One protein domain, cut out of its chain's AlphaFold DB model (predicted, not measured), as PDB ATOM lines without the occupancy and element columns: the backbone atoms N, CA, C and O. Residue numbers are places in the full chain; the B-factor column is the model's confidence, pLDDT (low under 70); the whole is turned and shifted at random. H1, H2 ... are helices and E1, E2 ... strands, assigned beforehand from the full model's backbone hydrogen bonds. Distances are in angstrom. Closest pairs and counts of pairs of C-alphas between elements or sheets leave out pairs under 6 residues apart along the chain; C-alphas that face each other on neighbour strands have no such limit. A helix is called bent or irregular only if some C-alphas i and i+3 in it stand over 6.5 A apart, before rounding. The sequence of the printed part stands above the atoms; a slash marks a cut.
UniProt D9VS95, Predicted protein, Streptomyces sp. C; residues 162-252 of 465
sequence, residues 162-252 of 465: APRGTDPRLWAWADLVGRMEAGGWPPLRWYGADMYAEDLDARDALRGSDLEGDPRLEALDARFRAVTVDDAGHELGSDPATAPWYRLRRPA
ATOM      1  N   ALA A 162      -6.777 -97.123 -17.505       39.59
ATOM      2  CA  ALA A 162      -5.630 -96.505 -16.853       39.59
ATOM      3  C   ALA A 162      -4.660 -97.608 -16.378       39.59
ATOM      4  O   ALA A 162      -5.042 -98.452 -15.557       39.59
ATOM      5  N   PRO A 163      -3.424 -97.675 -16.911       37.22
ATOM      6  CA  PRO A 163      -2.478 -98.692 -16.490       37.22
ATOM      7  C   PRO A 163      -2.215 -98.555 -14.990       37.22
ATOM      8  O   PRO A 163      -2.031 -97.456 -14.462       37.22
ATOM      9  N   ARG A 164      -2.170 -99.684 -14.279       38.19
ATOM     10  CA  ARG A 164      -1.706 -99.705 -12.887       38.19
ATOM     11  C   ARG A 164      -0.293 -99.118 -12.815       38.19
ATOM     12  O   ARG A 164       0.586 -99.528 -13.571       38.19
ATOM     13  N   GLY A 165      -0.081 -98.194 -11.877       44.72
ATOM     14  CA  GLY A 165       1.222 -97.590 -11.582       44.72
ATOM     15  C   GLY A 165       1.401 -96.146 -12.057       44.72
ATOM     16  O   GLY A 165       2.456 -95.569 -11.805       44.72
ATOM     17  N   THR A 166       0.411 -95.545 -12.718       50.34
ATOM     18  CA  THR A 166       0.432 -94.113 -13.052       50.34
ATOM     19  C   THR A 166      -0.049 -93.280 -11.874       50.34
ATOM     20  O   THR A 166      -1.104 -93.558 -11.306       50.34
ATOM     21  N   ASP A 167       0.745 -92.269 -11.525       57.31
ATOM     22  CA  ASP A 167       0.379 -91.232 -10.565       57.31
ATOM     23  C   ASP A 167      -1.028 -90.696 -10.898       57.31
ATOM     24  O   ASP A 167      -1.261 -90.376 -12.069       57.31
ATOM     25  N   PRO A 168      -1.965 -90.615  -9.932       63.62
ATOM     26  CA  PRO A 168      -3.326 -90.131 -10.171       63.62
ATOM     27  C   PRO A 168      -3.388 -88.772 -10.872       63.62
ATOM     28  O   PRO A 168      -4.319 -88.507 -11.629       63.62
ATOM     29  N   ARG A 169      -2.355 -87.937 -10.701       72.38
ATOM     30  CA  ARG A 169      -2.230 -86.639 -11.373       72.38
ATOM     31  C   ARG A 169      -2.115 -86.760 -12.901       72.38
ATOM     32  O   ARG A 169      -2.416 -85.806 -13.606       72.38
ATOM     33  N   LEU A 170      -1.708 -87.918 -13.430       69.12
ATOM     34  CA  LEU A 170      -1.590 -88.181 -14.871       69.12
ATOM     35  C   LEU A 170      -2.895 -88.676 -15.510       69.12
ATOM     36  O   LEU A 170      -2.966 -88.746 -16.736       69.12
ATOM     37  N   TRP A 171      -3.908 -89.048 -14.721       67.12
ATOM     38  CA  TRP A 171      -5.096 -89.734 -15.238       67.12
ATOM     39  C   TRP A 171      -5.927 -88.857 -16.163       67.12
ATOM     40  O   TRP A 171      -6.206 -89.282 -17.277       67.12
ATOM     41  N   ALA A 172      -6.242 -87.626 -15.755       68.06
ATOM     42  CA  ALA A 172      -7.021 -86.699 -16.576       68.06
ATOM     43  C   ALA A 172      -6.357 -86.447 -17.943       68.06
ATOM     44  O   ALA A 172      -7.003 -86.516 -18.987       68.06
ATOM     45  N   TRP A 173      -5.029 -86.273 -17.952       81.38
ATOM     46  CA  TRP A 173      -4.269 -86.092 -19.189       81.38
ATOM     47  C   TRP A 173      -4.244 -87.352 -20.063       81.38
ATOM     48  O   TRP A 173      -4.409 -87.279 -21.281       81.38
ATOM     49  N   ALA A 174      -4.069 -88.525 -19.452       69.31
ATOM     50  CA  ALA A 174      -4.096 -89.798 -20.163       69.31
ATOM     51  C   ALA A 174      -5.469 -90.098 -20.776       69.31
ATOM     52  O   ALA A 174      -5.541 -90.633 -21.884       69.31
ATOM     53  N   ASP A 175      -6.533 -89.740 -20.065       67.62
ATOM     54  CA  ASP A 175      -7.917 -89.956 -20.458       67.62
ATOM     55  C   ASP A 175      -8.297 -89.073 -21.656       67.62
ATOM     56  O   ASP A 175      -8.806 -89.575 -22.657       67.62
ATOM     57  N   LEU A 176      -7.913 -87.789 -21.635       77.44
ATOM     58  CA  LEU A 176      -8.046 -86.898 -22.792       77.44
ATOM     59  C   LEU A 176      -7.380 -87.483 -24.046       77.44
ATOM     60  O   LEU A 176      -8.003 -87.581 -25.105       77.44
ATOM     61  N   VAL A 177      -6.111 -87.885 -23.935       75.81
ATOM     62  CA  VAL A 177      -5.342 -88.437 -25.061       75.81
ATOM     63  C   VAL A 177      -5.956 -89.747 -25.561       75.81
ATOM     64  O   VAL A 177      -6.052 -89.960 -26.770       75.81
ATOM     65  N   GLY A 178      -6.416 -90.601 -24.644       63.19
ATOM     66  CA  GLY A 178      -7.114 -91.844 -24.967       63.19
ATOM     67  C   GLY A 178      -8.414 -91.610 -25.740       63.19
ATOM     68  O   GLY A 178      -8.636 -92.271 -26.756       63.19
ATOM     69  N   ARG A 179      -9.234 -90.632 -25.321       69.38
ATOM     70  CA  ARG A 179     -10.461 -90.228 -26.036       69.38
ATOM     71  C   ARG A 179     -10.170 -89.821 -27.481       69.38
ATOM     72  O   ARG A 179     -10.866 -90.258 -28.398       69.38
ATOM     73  N   MET A 180      -9.123 -89.020 -27.689       71.81
ATOM     74  CA  MET A 180      -8.745 -88.522 -29.015       71.81
ATOM     75  C   MET A 180      -8.245 -89.625 -29.956       71.81
ATOM     76  O   MET A 180      -8.623 -89.655 -31.127       71.81
ATOM     77  N   GLU A 181      -7.406 -90.541 -29.466       61.50
ATOM     78  CA  GLU A 181      -6.854 -91.640 -30.273       61.50
ATOM     79  C   GLU A 181      -7.909 -92.664 -30.696       61.50
ATOM     80  O   GLU A 181      -7.816 -93.232 -31.784       61.50
ATOM     81  N   ALA A 182      -8.936 -92.876 -29.871       51.31
ATOM     82  CA  ALA A 182     -10.014 -93.814 -30.166       51.31
ATOM     83  C   ALA A 182     -10.997 -93.301 -31.240       51.31
ATOM     84  O   ALA A 182     -11.961 -93.997 -31.566       51.31
ATOM     85  N   GLY A 183     -10.814 -92.074 -31.757       52.56
ATOM     86  CA  GLY A 183     -11.761 -91.412 -32.668       52.56
ATOM     87  C   GLY A 183     -13.149 -91.187 -32.051       52.56
ATOM     88  O   GLY A 183     -14.090 -90.808 -32.746       52.56
ATOM     89  N   GLY A 184     -13.269 -91.443 -30.747       51.47
ATOM     90  CA  GLY A 184     -14.490 -91.485 -29.964       51.47
ATOM     91  C   GLY A 184     -14.694 -90.184 -29.217       51.47
ATOM     92  O   GLY A 184     -14.877 -90.195 -28.000       51.47
ATOM     93  N   TRP A 185     -14.696 -89.071 -29.955       53.47
ATOM     94  CA  TRP A 185     -15.479 -87.938 -29.496       53.47
ATOM     95  C   TRP A 185     -16.895 -88.445 -29.306       53.47
ATOM     96  O   TRP A 185     -17.425 -89.160 -30.167       53.47
ATOM     97  N   PRO A 186     -17.491 -88.163 -28.163       42.06
ATOM     98  CA  PRO A 186     -18.797 -88.695 -27.926       42.06
ATOM     99  C   PRO A 186     -19.820 -88.037 -28.865       42.06
ATOM    100  O   PRO A 186     -19.525 -86.974 -29.422       42.06
ATOM    101  N   PRO A 187     -20.991 -88.664 -29.103       39.72
ATOM    102  CA  PRO A 187     -21.999 -88.064 -29.968       39.72
ATOM    103  C   PRO A 187     -22.261 -86.628 -29.507       39.72
ATOM    104  O   PRO A 187     -22.333 -86.394 -28.300       39.72
ATOM    105  N   LEU A 188     -22.294 -85.691 -30.472       38.97
ATOM    106  CA  LEU A 188     -22.529 -84.253 -30.276       38.97
ATOM    107  C   LEU A 188     -23.403 -84.025 -29.036       38.97
ATOM    108  O   LEU A 188     -24.518 -84.544 -29.059       38.97
ATOM    109  N   ARG A 189     -22.890 -83.291 -28.018       44.53
ATOM    110  CA  ARG A 189     -23.620 -82.596 -26.911       44.53
ATOM    111  C   ARG A 189     -23.015 -82.582 -25.493       44.53
ATOM    112  O   ARG A 189     -23.639 -81.977 -24.634       44.53
ATOM    113  N   TRP A 190     -21.837 -83.134 -25.188       40.53
ATOM    114  CA  TRP A 190     -21.325 -83.046 -23.792       40.53
ATOM    115  C   TRP A 190     -19.850 -82.733 -23.617       40.53
ATOM    116  O   TRP A 190     -19.376 -82.725 -22.491       40.53
ATOM    117  N   TYR A 191     -19.113 -82.477 -24.694       53.25
ATOM    118  CA  TYR A 191     -17.704 -82.113 -24.592       53.25
ATOM    119  C   TYR A 191     -17.474 -80.761 -25.269       53.25
ATOM    120  O   TYR A 191     -17.274 -80.683 -26.483       53.25
ATOM    121  N   GLY A 192     -17.616 -79.693 -24.478       58.81
ATOM    122  CA  GLY A 192     -17.502 -78.298 -24.911       58.81
ATOM    123  C   GLY A 192     -16.058 -77.792 -24.976       58.81
ATOM    124  O   GLY A 192     -15.140 -78.439 -24.474       58.81
ATOM    125  N   ALA A 193     -15.867 -76.600 -25.550       66.94
ATOM    126  CA  ALA A 193     -14.570 -75.916 -25.545       66.94
ATOM    127  C   ALA A 193     -14.042 -75.695 -24.114       66.94
ATOM    128  O   ALA A 193     -12.846 -75.846 -23.877       66.94
ATOM    129  N   ASP A 194     -14.938 -75.409 -23.166       67.31
ATOM    130  CA  ASP A 194     -14.596 -75.192 -21.756       67.31
ATOM    131  C   ASP A 194     -14.116 -76.481 -21.079       67.31
ATOM    132  O   ASP A 194     -13.093 -76.472 -20.411       67.31
ATOM    133  N   MET A 195     -14.765 -77.619 -21.336       67.38
ATOM    134  CA  MET A 195     -14.319 -78.918 -20.808       67.38
ATOM    135  C   MET A 195     -12.992 -79.364 -21.420       67.38
ATOM    136  O   MET A 195     -12.149 -79.951 -20.746       67.38
ATOM    137  N   TYR A 196     -12.776 -79.053 -22.701       80.56
ATOM    138  CA  TYR A 196     -11.463 -79.236 -23.301       80.56
ATOM    139  C   TYR A 196     -10.413 -78.363 -22.613       80.56
ATOM    140  O   TYR A 196      -9.322 -78.849 -22.325       80.56
ATOM    141  N   ALA A 197     -10.737 -77.107 -22.297       80.00
ATOM    142  CA  ALA A 197      -9.853 -76.233 -21.538       80.00
ATOM    143  C   ALA A 197      -9.588 -76.756 -20.112       80.00
ATOM    144  O   ALA A 197      -8.435 -76.735 -19.689       80.00
ATOM    145  N   GLU A 198     -10.589 -77.302 -19.417       78.44
ATOM    146  CA  GLU A 198     -10.440 -77.948 -18.101       78.44
ATOM    147  C   GLU A 198      -9.510 -79.175 -18.162       78.44
ATOM    148  O   GLU A 198      -8.652 -79.369 -17.299       78.44
ATOM    149  N   ASP A 199      -9.600 -79.981 -19.221       82.38
ATOM    150  CA  ASP A 199      -8.667 -81.091 -19.434       82.38
ATOM    151  C   ASP A 199      -7.232 -80.594 -19.729       82.38
ATOM    152  O   ASP A 199      -6.251 -81.238 -19.339       82.38
ATOM    153  N   LEU A 200      -7.071 -79.433 -20.379       89.44
ATOM    154  CA  LEU A 200      -5.761 -78.781 -20.528       89.44
ATOM    155  C   LEU A 200      -5.257 -78.199 -19.195       89.44
ATOM    156  O   LEU A 200      -4.051 -78.250 -18.936       89.44
ATOM    157  N   ASP A 201      -6.148 -77.711 -18.324       87.06
ATOM    158  CA  ASP A 201      -5.804 -77.255 -16.971       87.06
ATOM    159  C   ASP A 201      -5.206 -78.400 -16.140       87.06
ATOM    160  O   ASP A 201      -4.252 -78.196 -15.383       87.06
ATOM    161  N   ALA A 202      -5.681 -79.636 -16.339       80.69
ATOM    162  CA  ALA A 202      -5.085 -80.812 -15.710       80.69
ATOM    163  C   ALA A 202      -3.618 -81.018 -16.129       80.69
ATOM    164  O   ALA A 202      -2.780 -81.401 -15.308       80.69
ATOM    165  N   ARG A 203      -3.264 -80.708 -17.385       91.06
ATOM    166  CA  ARG A 203      -1.865 -80.725 -17.841       91.06
ATOM    167  C   ARG A 203      -1.055 -79.552 -17.295       91.06
ATOM    168  O   ARG A 203       0.141 -79.724 -17.035       91.06
ATOM    169  N   ASP A 204      -1.677 -78.393 -17.096       91.94
ATOM    170  CA  ASP A 204      -1.042 -77.241 -16.452       91.94
ATOM    171  C   ASP A 204      -0.698 -77.508 -14.989       91.94
ATOM    172  O   ASP A 204       0.388 -77.129 -14.550       91.94
ATOM    173  N   ALA A 205      -1.547 -78.238 -14.263       87.44
ATOM    174  CA  ALA A 205      -1.290 -78.642 -12.883       87.44
ATOM    175  C   ALA A 205      -0.033 -79.524 -12.723       87.44
ATOM    176  O   ALA A 205       0.523 -79.624 -11.629       87.44
ATOM    177  N   LEU A 206       0.446 -80.140 -13.810       88.38
ATOM    178  CA  LEU A 206       1.676 -80.938 -13.829       88.38
ATOM    179  C   LEU A 206       2.940 -80.102 -14.067       88.38
ATOM    180  O   LEU A 206       4.047 -80.609 -13.871       88.38
ATOM    181  N   ARG A 207       2.818 -78.838 -14.489       89.12
ATOM    182  CA  ARG A 207       3.975 -77.958 -14.705       89.12
ATOM    183  C   ARG A 207       4.650 -77.617 -13.382       89.12
ATOM    184  O   ARG A 207       3.996 -77.257 -12.410       89.12
ATOM    185  N   GLY A 208       5.974 -77.699 -13.352       86.00
ATOM    186  CA  GLY A 208       6.780 -77.492 -12.152       86.00
ATOM    187  C   GLY A 208       6.630 -78.591 -11.098       86.00
ATOM    188  O   GLY A 208       7.158 -78.434  -9.996       86.00
ATOM    189  N   SER A 209       5.914 -79.679 -11.402       88.12
ATOM    190  CA  SER A 209       5.804 -80.839 -10.516       88.12
ATOM    191  C   SER A 209       6.994 -81.789 -10.683       88.12
ATOM    192  O   SER A 209       7.753 -81.712 -11.648       88.12
ATOM    193  N   ASP A 210       7.132 -82.737  -9.759       87.56
ATOM    194  CA  ASP A 210       8.092 -83.845  -9.826       87.56
ATOM    195  C   ASP A 210       7.855 -84.806 -11.007       87.56
ATOM    196  O   ASP A 210       8.717 -85.629 -11.305       87.56
ATOM    197  N   LEU A 211       6.710 -84.691 -11.689       81.44
ATOM    198  CA  LEU A 211       6.385 -85.452 -12.895       81.44
ATOM    199  C   LEU A 211       6.893 -84.778 -14.181       81.44
ATOM    200  O   LEU A 211       6.816 -85.371 -15.256       81.44
ATOM    201  N   GLU A 212       7.404 -83.547 -14.110       84.75
ATOM    202  CA  GLU A 212       7.972 -82.871 -15.274       84.75
ATOM    203  C   GLU A 212       9.319 -83.514 -15.653       84.75
ATOM    204  O   GLU A 212      10.272 -83.512 -14.876       84.75
ATOM    205  N   GLY A 213       9.380 -84.116 -16.847       80.19
ATOM    206  CA  GLY A 213      10.483 -84.993 -17.270       80.19
ATOM    207  C   GLY A 213      10.285 -86.475 -16.920       80.19
ATOM    208  O   GLY A 213      11.178 -87.287 -17.166       80.19
ATOM    209  N   ASP A 214       9.129 -86.859 -16.361       82.06
ATOM    210  CA  ASP A 214       8.754 -88.268 -16.224       82.06
ATOM    211  C   ASP A 214       8.480 -88.874 -17.618       82.06
ATOM    212  O   ASP A 214       7.633 -88.350 -18.355       82.06
ATOM    213  N   PRO A 215       9.112 -90.007 -17.986       76.69
ATOM    214  CA  PRO A 215       8.930 -90.640 -19.295       76.69
ATOM    215  C   PRO A 215       7.472 -90.970 -19.648       76.69
ATOM    216  O   PRO A 215       7.118 -91.065 -20.822       76.69
ATOM    217  N   ARG A 216       6.607 -91.166 -18.645       73.62
ATOM    218  CA  ARG A 216       5.179 -91.447 -18.846       73.62
ATOM    219  C   ARG A 216       4.425 -90.198 -19.288       73.62
ATOM    220  O   ARG A 216       3.601 -90.287 -20.196       73.62
ATOM    221  N   LEU A 217       4.724 -89.048 -18.680       83.25
ATOM    222  CA  LEU A 217       4.153 -87.766 -19.089       83.25
ATOM    223  C   LEU A 217       4.655 -87.379 -20.485       83.25
ATOM    224  O   LEU A 217       3.855 -86.990 -21.330       83.25
ATOM    225  N   GLU A 218       5.944 -87.583 -20.769       85.19
ATOM    226  CA  GLU A 218       6.516 -87.347 -22.102       85.19
ATOM    227  C   GLU A 218       5.855 -88.215 -23.187       85.19
ATOM    228  O   GLU A 218       5.580 -87.739 -24.291       85.19
ATOM    229  N   ALA A 219       5.547 -89.479 -22.875       75.69
ATOM    230  CA  ALA A 219       4.843 -90.370 -23.793       75.69
ATOM    231  C   ALA A 219       3.398 -89.916 -24.066       75.69
ATOM    232  O   ALA A 219       2.941 -89.986 -25.210       75.69
ATOM    233  N   LEU A 220       2.682 -89.433 -23.045       80.56
ATOM    234  CA  LEU A 220       1.342 -88.856 -23.208       80.56
ATOM    235  C   LEU A 220       1.380 -87.573 -24.043       80.56
ATOM    236  O   LEU A 220       0.594 -87.425 -24.973       80.56
ATOM    237  N   ASP A 221       2.342 -86.693 -23.778       90.88
ATOM    238  CA  ASP A 221       2.556 -85.458 -24.534       90.88
ATOM    239  C   ASP A 221       2.857 -85.739 -26.018       90.88
ATOM    240  O   ASP A 221       2.334 -85.066 -26.914       90.88
ATOM    241  N   ALA A 222       3.671 -86.757 -26.310       84.44
ATOM    242  CA  ALA A 222       3.962 -87.172 -27.680       84.44
ATOM    243  C   ALA A 222       2.711 -87.690 -28.406       84.44
ATOM    244  O   ALA A 222       2.476 -87.335 -29.564       84.44
ATOM    245  N   ARG A 223       1.887 -88.486 -27.717       85.25
ATOM    246  CA  ARG A 223       0.613 -89.001 -28.234       85.25
ATOM    247  C   ARG A 223      -0.393 -87.882 -28.487       85.25
ATOM    248  O   ARG A 223      -0.895 -87.773 -29.602       85.25
ATOM    249  N   PHE A 224      -0.586 -86.979 -27.523       89.25
ATOM    250  CA  PHE A 224      -1.413 -85.779 -27.685       89.25
ATOM    251  C   PHE A 224      -1.004 -84.981 -28.927       89.25
ATOM    252  O   PHE A 224      -1.835 -84.603 -29.752       89.25
ATOM    253  N   ARG A 225       0.303 -84.758 -29.110       92.12
ATOM    254  CA  ARG A 225       0.835 -84.039 -30.272       92.12
ATOM    255  C   ARG A 225       0.513 -84.739 -31.596       92.12
ATOM    256  O   ARG A 225       0.305 -84.042 -32.585       92.12
ATOM    257  N   ALA A 226       0.477 -86.072 -31.621       85.31
ATOM    258  CA  ALA A 226       0.200 -86.859 -32.821       85.31
ATOM    259  C   ALA A 226      -1.272 -86.797 -33.267       85.31
ATOM    260  O   ALA A 226      -1.538 -86.877 -34.464       85.31
ATOM    261  N   VAL A 227      -2.211 -86.627 -32.331       78.19
ATOM    262  CA  VAL A 227      -3.663 -86.581 -32.608       78.19
ATOM    263  C   VAL A 227      -4.257 -85.169 -32.659       78.19
ATOM    264  O   VAL A 227      -5.438 -84.996 -32.956       78.19
ATOM    265  N   THR A 228      -3.443 -84.142 -32.410       88.94
ATOM    266  CA  THR A 228      -3.842 -82.727 -32.458       88.94
ATOM    267  C   THR A 228      -3.130 -81.972 -33.570       88.94
ATOM    268  O   THR A 228      -2.011 -82.306 -33.969       88.94
ATOM    269  N   VAL A 229      -3.754 -80.894 -34.039       90.19
ATOM    270  CA  VAL A 229      -3.142 -79.941 -34.965       90.19
ATOM    271  C   VAL A 229      -2.722 -78.679 -34.223       90.19
ATOM    272  O   VAL A 229      -3.379 -78.262 -33.274       90.19
ATOM    273  N   ASP A 230      -1.610 -78.098 -34.661       93.00
ATOM    274  CA  ASP A 230      -1.152 -76.793 -34.192       93.00
ATOM    275  C   ASP A 230      -1.922 -75.707 -34.930       93.00
ATOM    276  O   ASP A 230      -1.859 -75.627 -36.159       93.00
ATOM    277  N   ASP A 231      -2.675 -74.905 -34.195       90.69
ATOM    278  CA  ASP A 231      -3.412 -73.770 -34.734       90.69
ATOM    279  C   ASP A 231      -2.908 -72.445 -34.155       90.69
ATOM    280  O   ASP A 231      -3.585 -71.426 -34.287       90.69
ATOM    281  N   ALA A 232      -1.724 -72.456 -33.527       90.75
ATOM    282  CA  ALA A 232      -1.162 -71.340 -32.780       90.75
ATOM    283  C   ALA A 232      -2.089 -70.818 -31.666       90.75
ATOM    284  O   ALA A 232      -2.018 -69.647 -31.311       90.75
ATOM    285  N   GLY A 233      -2.959 -71.665 -31.108       83.62
ATOM    286  CA  GLY A 233      -3.837 -71.291 -29.998       83.62
ATOM    287  C   GLY A 233      -5.034 -70.433 -30.399       83.62
ATOM    288  O   GLY A 233      -5.722 -69.924 -29.515       83.62
ATOM    289  N   HIS A 234      -5.310 -70.277 -31.700       80.81
ATOM    290  CA  HIS A 234      -6.433 -69.474 -32.184       80.81
ATOM    291  C   HIS A 234      -7.790 -69.979 -31.673       80.81
ATOM    292  O   HIS A 234      -8.589 -69.170 -31.212       80.81
ATOM    293  N   GLU A 235      -8.056 -71.288 -31.715       79.88
ATOM    294  CA  GLU A 235      -9.349 -71.848 -31.287       79.88
ATOM    295  C   GLU A 235      -9.546 -71.792 -29.769       79.88
ATOM    296  O   GLU A 235     -10.676 -71.703 -29.302       79.88
ATOM    297  N   LEU A 236      -8.460 -71.810 -28.994       79.81
ATOM    298  CA  LEU A 236      -8.500 -71.761 -27.529       79.81
ATOM    299  C   LEU A 236      -8.295 -70.352 -26.963       79.81
ATOM    300  O   LEU A 236      -8.185 -70.194 -25.749       79.81
ATOM    301  N   GLY A 237      -8.155 -69.335 -27.821       84.50
ATOM    302  CA  GLY A 237      -7.831 -67.970 -27.396       84.50
ATOM    303  C   GLY A 237      -6.515 -67.862 -26.611       84.50
ATOM    304  O   GLY A 237      -6.366 -66.977 -25.770       84.50
ATOM    305  N   SER A 238      -5.572 -68.777 -26.845       88.75
ATOM    306  CA  SER A 238      -4.300 -68.844 -26.124       88.75
ATOM    307  C   SER A 238      -3.247 -67.955 -26.783       88.75
ATOM    308  O   SER A 238      -3.073 -67.987 -27.996       88.75
ATOM    309  N   ASP A 239      -2.519 -67.171 -25.984       91.44
ATOM    310  CA  ASP A 239      -1.445 -66.304 -26.480       91.44
ATOM    311  C   ASP A 239      -0.190 -67.131 -26.840       91.44
ATOM    312  O   ASP A 239       0.431 -67.704 -25.938       91.44
ATOM    313  N   PRO A 240       0.251 -67.159 -28.116       90.62
ATOM    314  CA  PRO A 240       1.431 -67.911 -28.551       90.62
ATOM    315  C   PRO A 240       2.725 -67.530 -27.830       90.62
ATOM    316  O   PRO A 240       3.662 -68.328 -27.789       90.62
ATOM    317  N   ALA A 241       2.813 -66.306 -27.300       91.31
ATOM    318  CA  ALA A 241       4.011 -65.819 -26.629       91.31
ATOM    319  C   ALA A 241       4.157 -66.357 -25.198       91.31
ATOM    320  O   ALA A 241       5.268 -66.370 -24.664       91.31
ATOM    321  N   THR A 242       3.056 -66.772 -24.567       91.88
ATOM    322  CA  THR A 242       3.018 -67.089 -23.131       91.88
ATOM    323  C   THR A 242       2.417 -68.456 -22.816       91.88
ATOM    324  O   THR A 242       2.739 -69.038 -21.775       91.88
ATOM    325  N   ALA A 243       1.586 -69.003 -23.702       92.00
ATOM    326  CA  ALA A 243       0.929 -70.281 -23.496       92.00
ATOM    327  C   ALA A 243       1.887 -71.471 -23.720       92.00
ATOM    328  O   ALA A 243       2.764 -71.434 -24.589       92.00
ATOM    329  N   PRO A 244       1.729 -72.563 -22.951       93.75
ATOM    330  CA  PRO A 244       2.461 -73.798 -23.195       93.75
ATOM    331  C   PRO A 244       2.031 -74.437 -24.522       93.75
ATOM    332  O   PRO A 244       0.894 -74.292 -24.967       93.75
ATOM    333  N   TRP A 245       2.933 -75.204 -25.139       93.81
ATOM    334  CA  TRP A 245       2.752 -75.732 -26.498       93.81
ATOM    335  C   TRP A 245       1.464 -76.546 -26.699       93.81
ATOM    336  O   TRP A 245       0.937 -76.558 -27.804       93.81
ATOM    337  N   TYR A 246       0.952 -77.236 -25.675       92.62
ATOM    338  CA  TYR A 246      -0.271 -78.038 -25.786       92.62
ATOM    339  C   TYR A 246      -1.545 -77.182 -25.824       92.62
ATOM    340  O   TYR A 246      -2.534 -77.623 -26.393       92.62
ATOM    341  N   ARG A 247      -1.504 -75.939 -25.318       93.56
ATOM    342  CA  ARG A 247      -2.581 -74.944 -25.475       93.56
ATOM    343  C   ARG A 247      -2.564 -74.236 -26.831       93.56
ATOM    344  O   ARG A 247      -3.485 -73.497 -27.153       93.56
ATOM    345  N   LEU A 248      -1.534 -74.468 -27.643       93.75
ATOM    346  CA  LEU A 248      -1.476 -73.992 -29.029       93.75
ATOM    347  C   LEU A 248      -2.045 -75.016 -30.016       93.75
ATOM    348  O   LEU A 248      -1.836 -74.910 -31.225       93.75
ATOM    349  N   ARG A 249      -2.681 -76.067 -29.489       92.69
ATOM    350  CA  ARG A 249      -3.103 -77.229 -30.254       92.69
ATOM    351  C   ARG A 249      -4.526 -77.617 -29.916       92.69
ATOM    352  O   ARG A 249      -4.983 -77.523 -28.778       92.69
ATOM    353  N   ARG A 250      -5.198 -78.146 -30.926       87.62
ATOM    354  CA  ARG A 250      -6.602 -78.540 -30.860       87.62
ATOM    355  C   ARG A 250      -6.865 -79.823 -31.646       87.62
ATOM    356  O   ARG A 250      -6.078 -80.175 -32.533       87.62
ATOM    357  N   PRO A 251      -7.967 -80.527 -31.360       80.88
ATOM    358  CA  PRO A 251      -8.408 -81.667 -32.156       80.88
ATOM    359  C   PRO A 251      -8.567 -81.312 -33.634       80.88
ATOM    360  O   PRO A 251      -9.026 -80.221 -33.966       80.88
ATOM    361  N   ALA A 252      -8.232 -82.225 -34.548       72.00
ATOM    362  CA  ALA A 252      -8.406 -81.978 -35.984       72.00
ATOM    363  C   ALA A 252      -9.874 -81.673 -36.356       72.00
ATOM    364  O   ALA A 252     -10.125 -80.772 -37.158       72.00
TER     365      ALA A 252
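AT A GLANCE: This is residues 162 to 252 of the 465 residues of the protein "Predicted protein" of Streptomyces sp. C (UniProt D9VS95). Three helices form a small angular cluster: H1 sits at the corner, with H3 running nearly alongside it and H2 crossing it at a steep angle, while H2 and H3 stay apart. The short helix H4 lies by the open side between H2 and H3, and a small two-strand pair, E1 and E2, sits near the last residues of H1 and H3; the loop of residues 186 to 192 sticks out. The printed part has 91 residues, with four named helices and two named strands in the order H1 H2 H3 E1 H4 E2; the sheet, E1 - E2, is antiparallel, and the class is mostly helix. The whole is compact, with a radius of gyration of the C-alphas of 12.9 A, and spans 34 by 33 by 21 A.

IN THESE COORDINATES: H1, residues 168 to 181, begins with C-alpha 168 at (-3.326, -90.131, -10.171) and is 20.5 A long; it is irregular, with C-alphas 169 and 172 7.1 A apart. H2, residues 193 to 204, is 16.4 A long. H3, residues 215 to 227, is 18.8 A long, and its C-alpha 227 is at (-3.663, -86.581, -32.608). E1 is residues 228 to 230, H4 residues 245 to 248, and E2 residues 249 to 251, with C-alpha 251 at (-8.408, -81.667, -32.156).

HOW THE PARTS SIT: H1 touches H2, which touches it with residues 199 to 203 alone; the closest C-alphas of the two, those of Trp 173 and Arg 203, are 6.0 A apart. They run opposite ways at a steep tilt of 46 degrees. H1 touches H3 at a shallow tilt of 26 degrees, the same way, with the C-alphas of Val 177 and Phe 224 closest at 5.4 A. H4 is close to but not clearly touching H2, the C-alphas of Leu 200 and Arg 247 being closest at 7.0 A. It is likewise close to but not clearly touching H3, with the C-alphas of Arg 225 and Tyr 246 closest at 7.6 A. E1 and E2 are antiparallel at 140 degrees; N 229 and O 250 are 2.9 A apart, and N 250 and O 229 3.0 A, both within hydrogen-bond range. The closest C-alphas of H3 and E2, Val 227 and Pro 251, are 6.8 A apart. Every O i to N i+4 pair is within hydrogen-bond range in H3, against 8 of 10 in H1 and 7 of 8 in H2; H4 is too short for such a pair.

THE WHOLE: The C-alphas farthest apart, of Arg 164 and Ala 241, are 37.0 A apart. The printed part has no cut. The links H1 to H2 and E1 to H4 are long. The mean pLDDT of the printed part is 75.6, and 29 residues are under 70, among them residues 162 to 168 and 181 to 195.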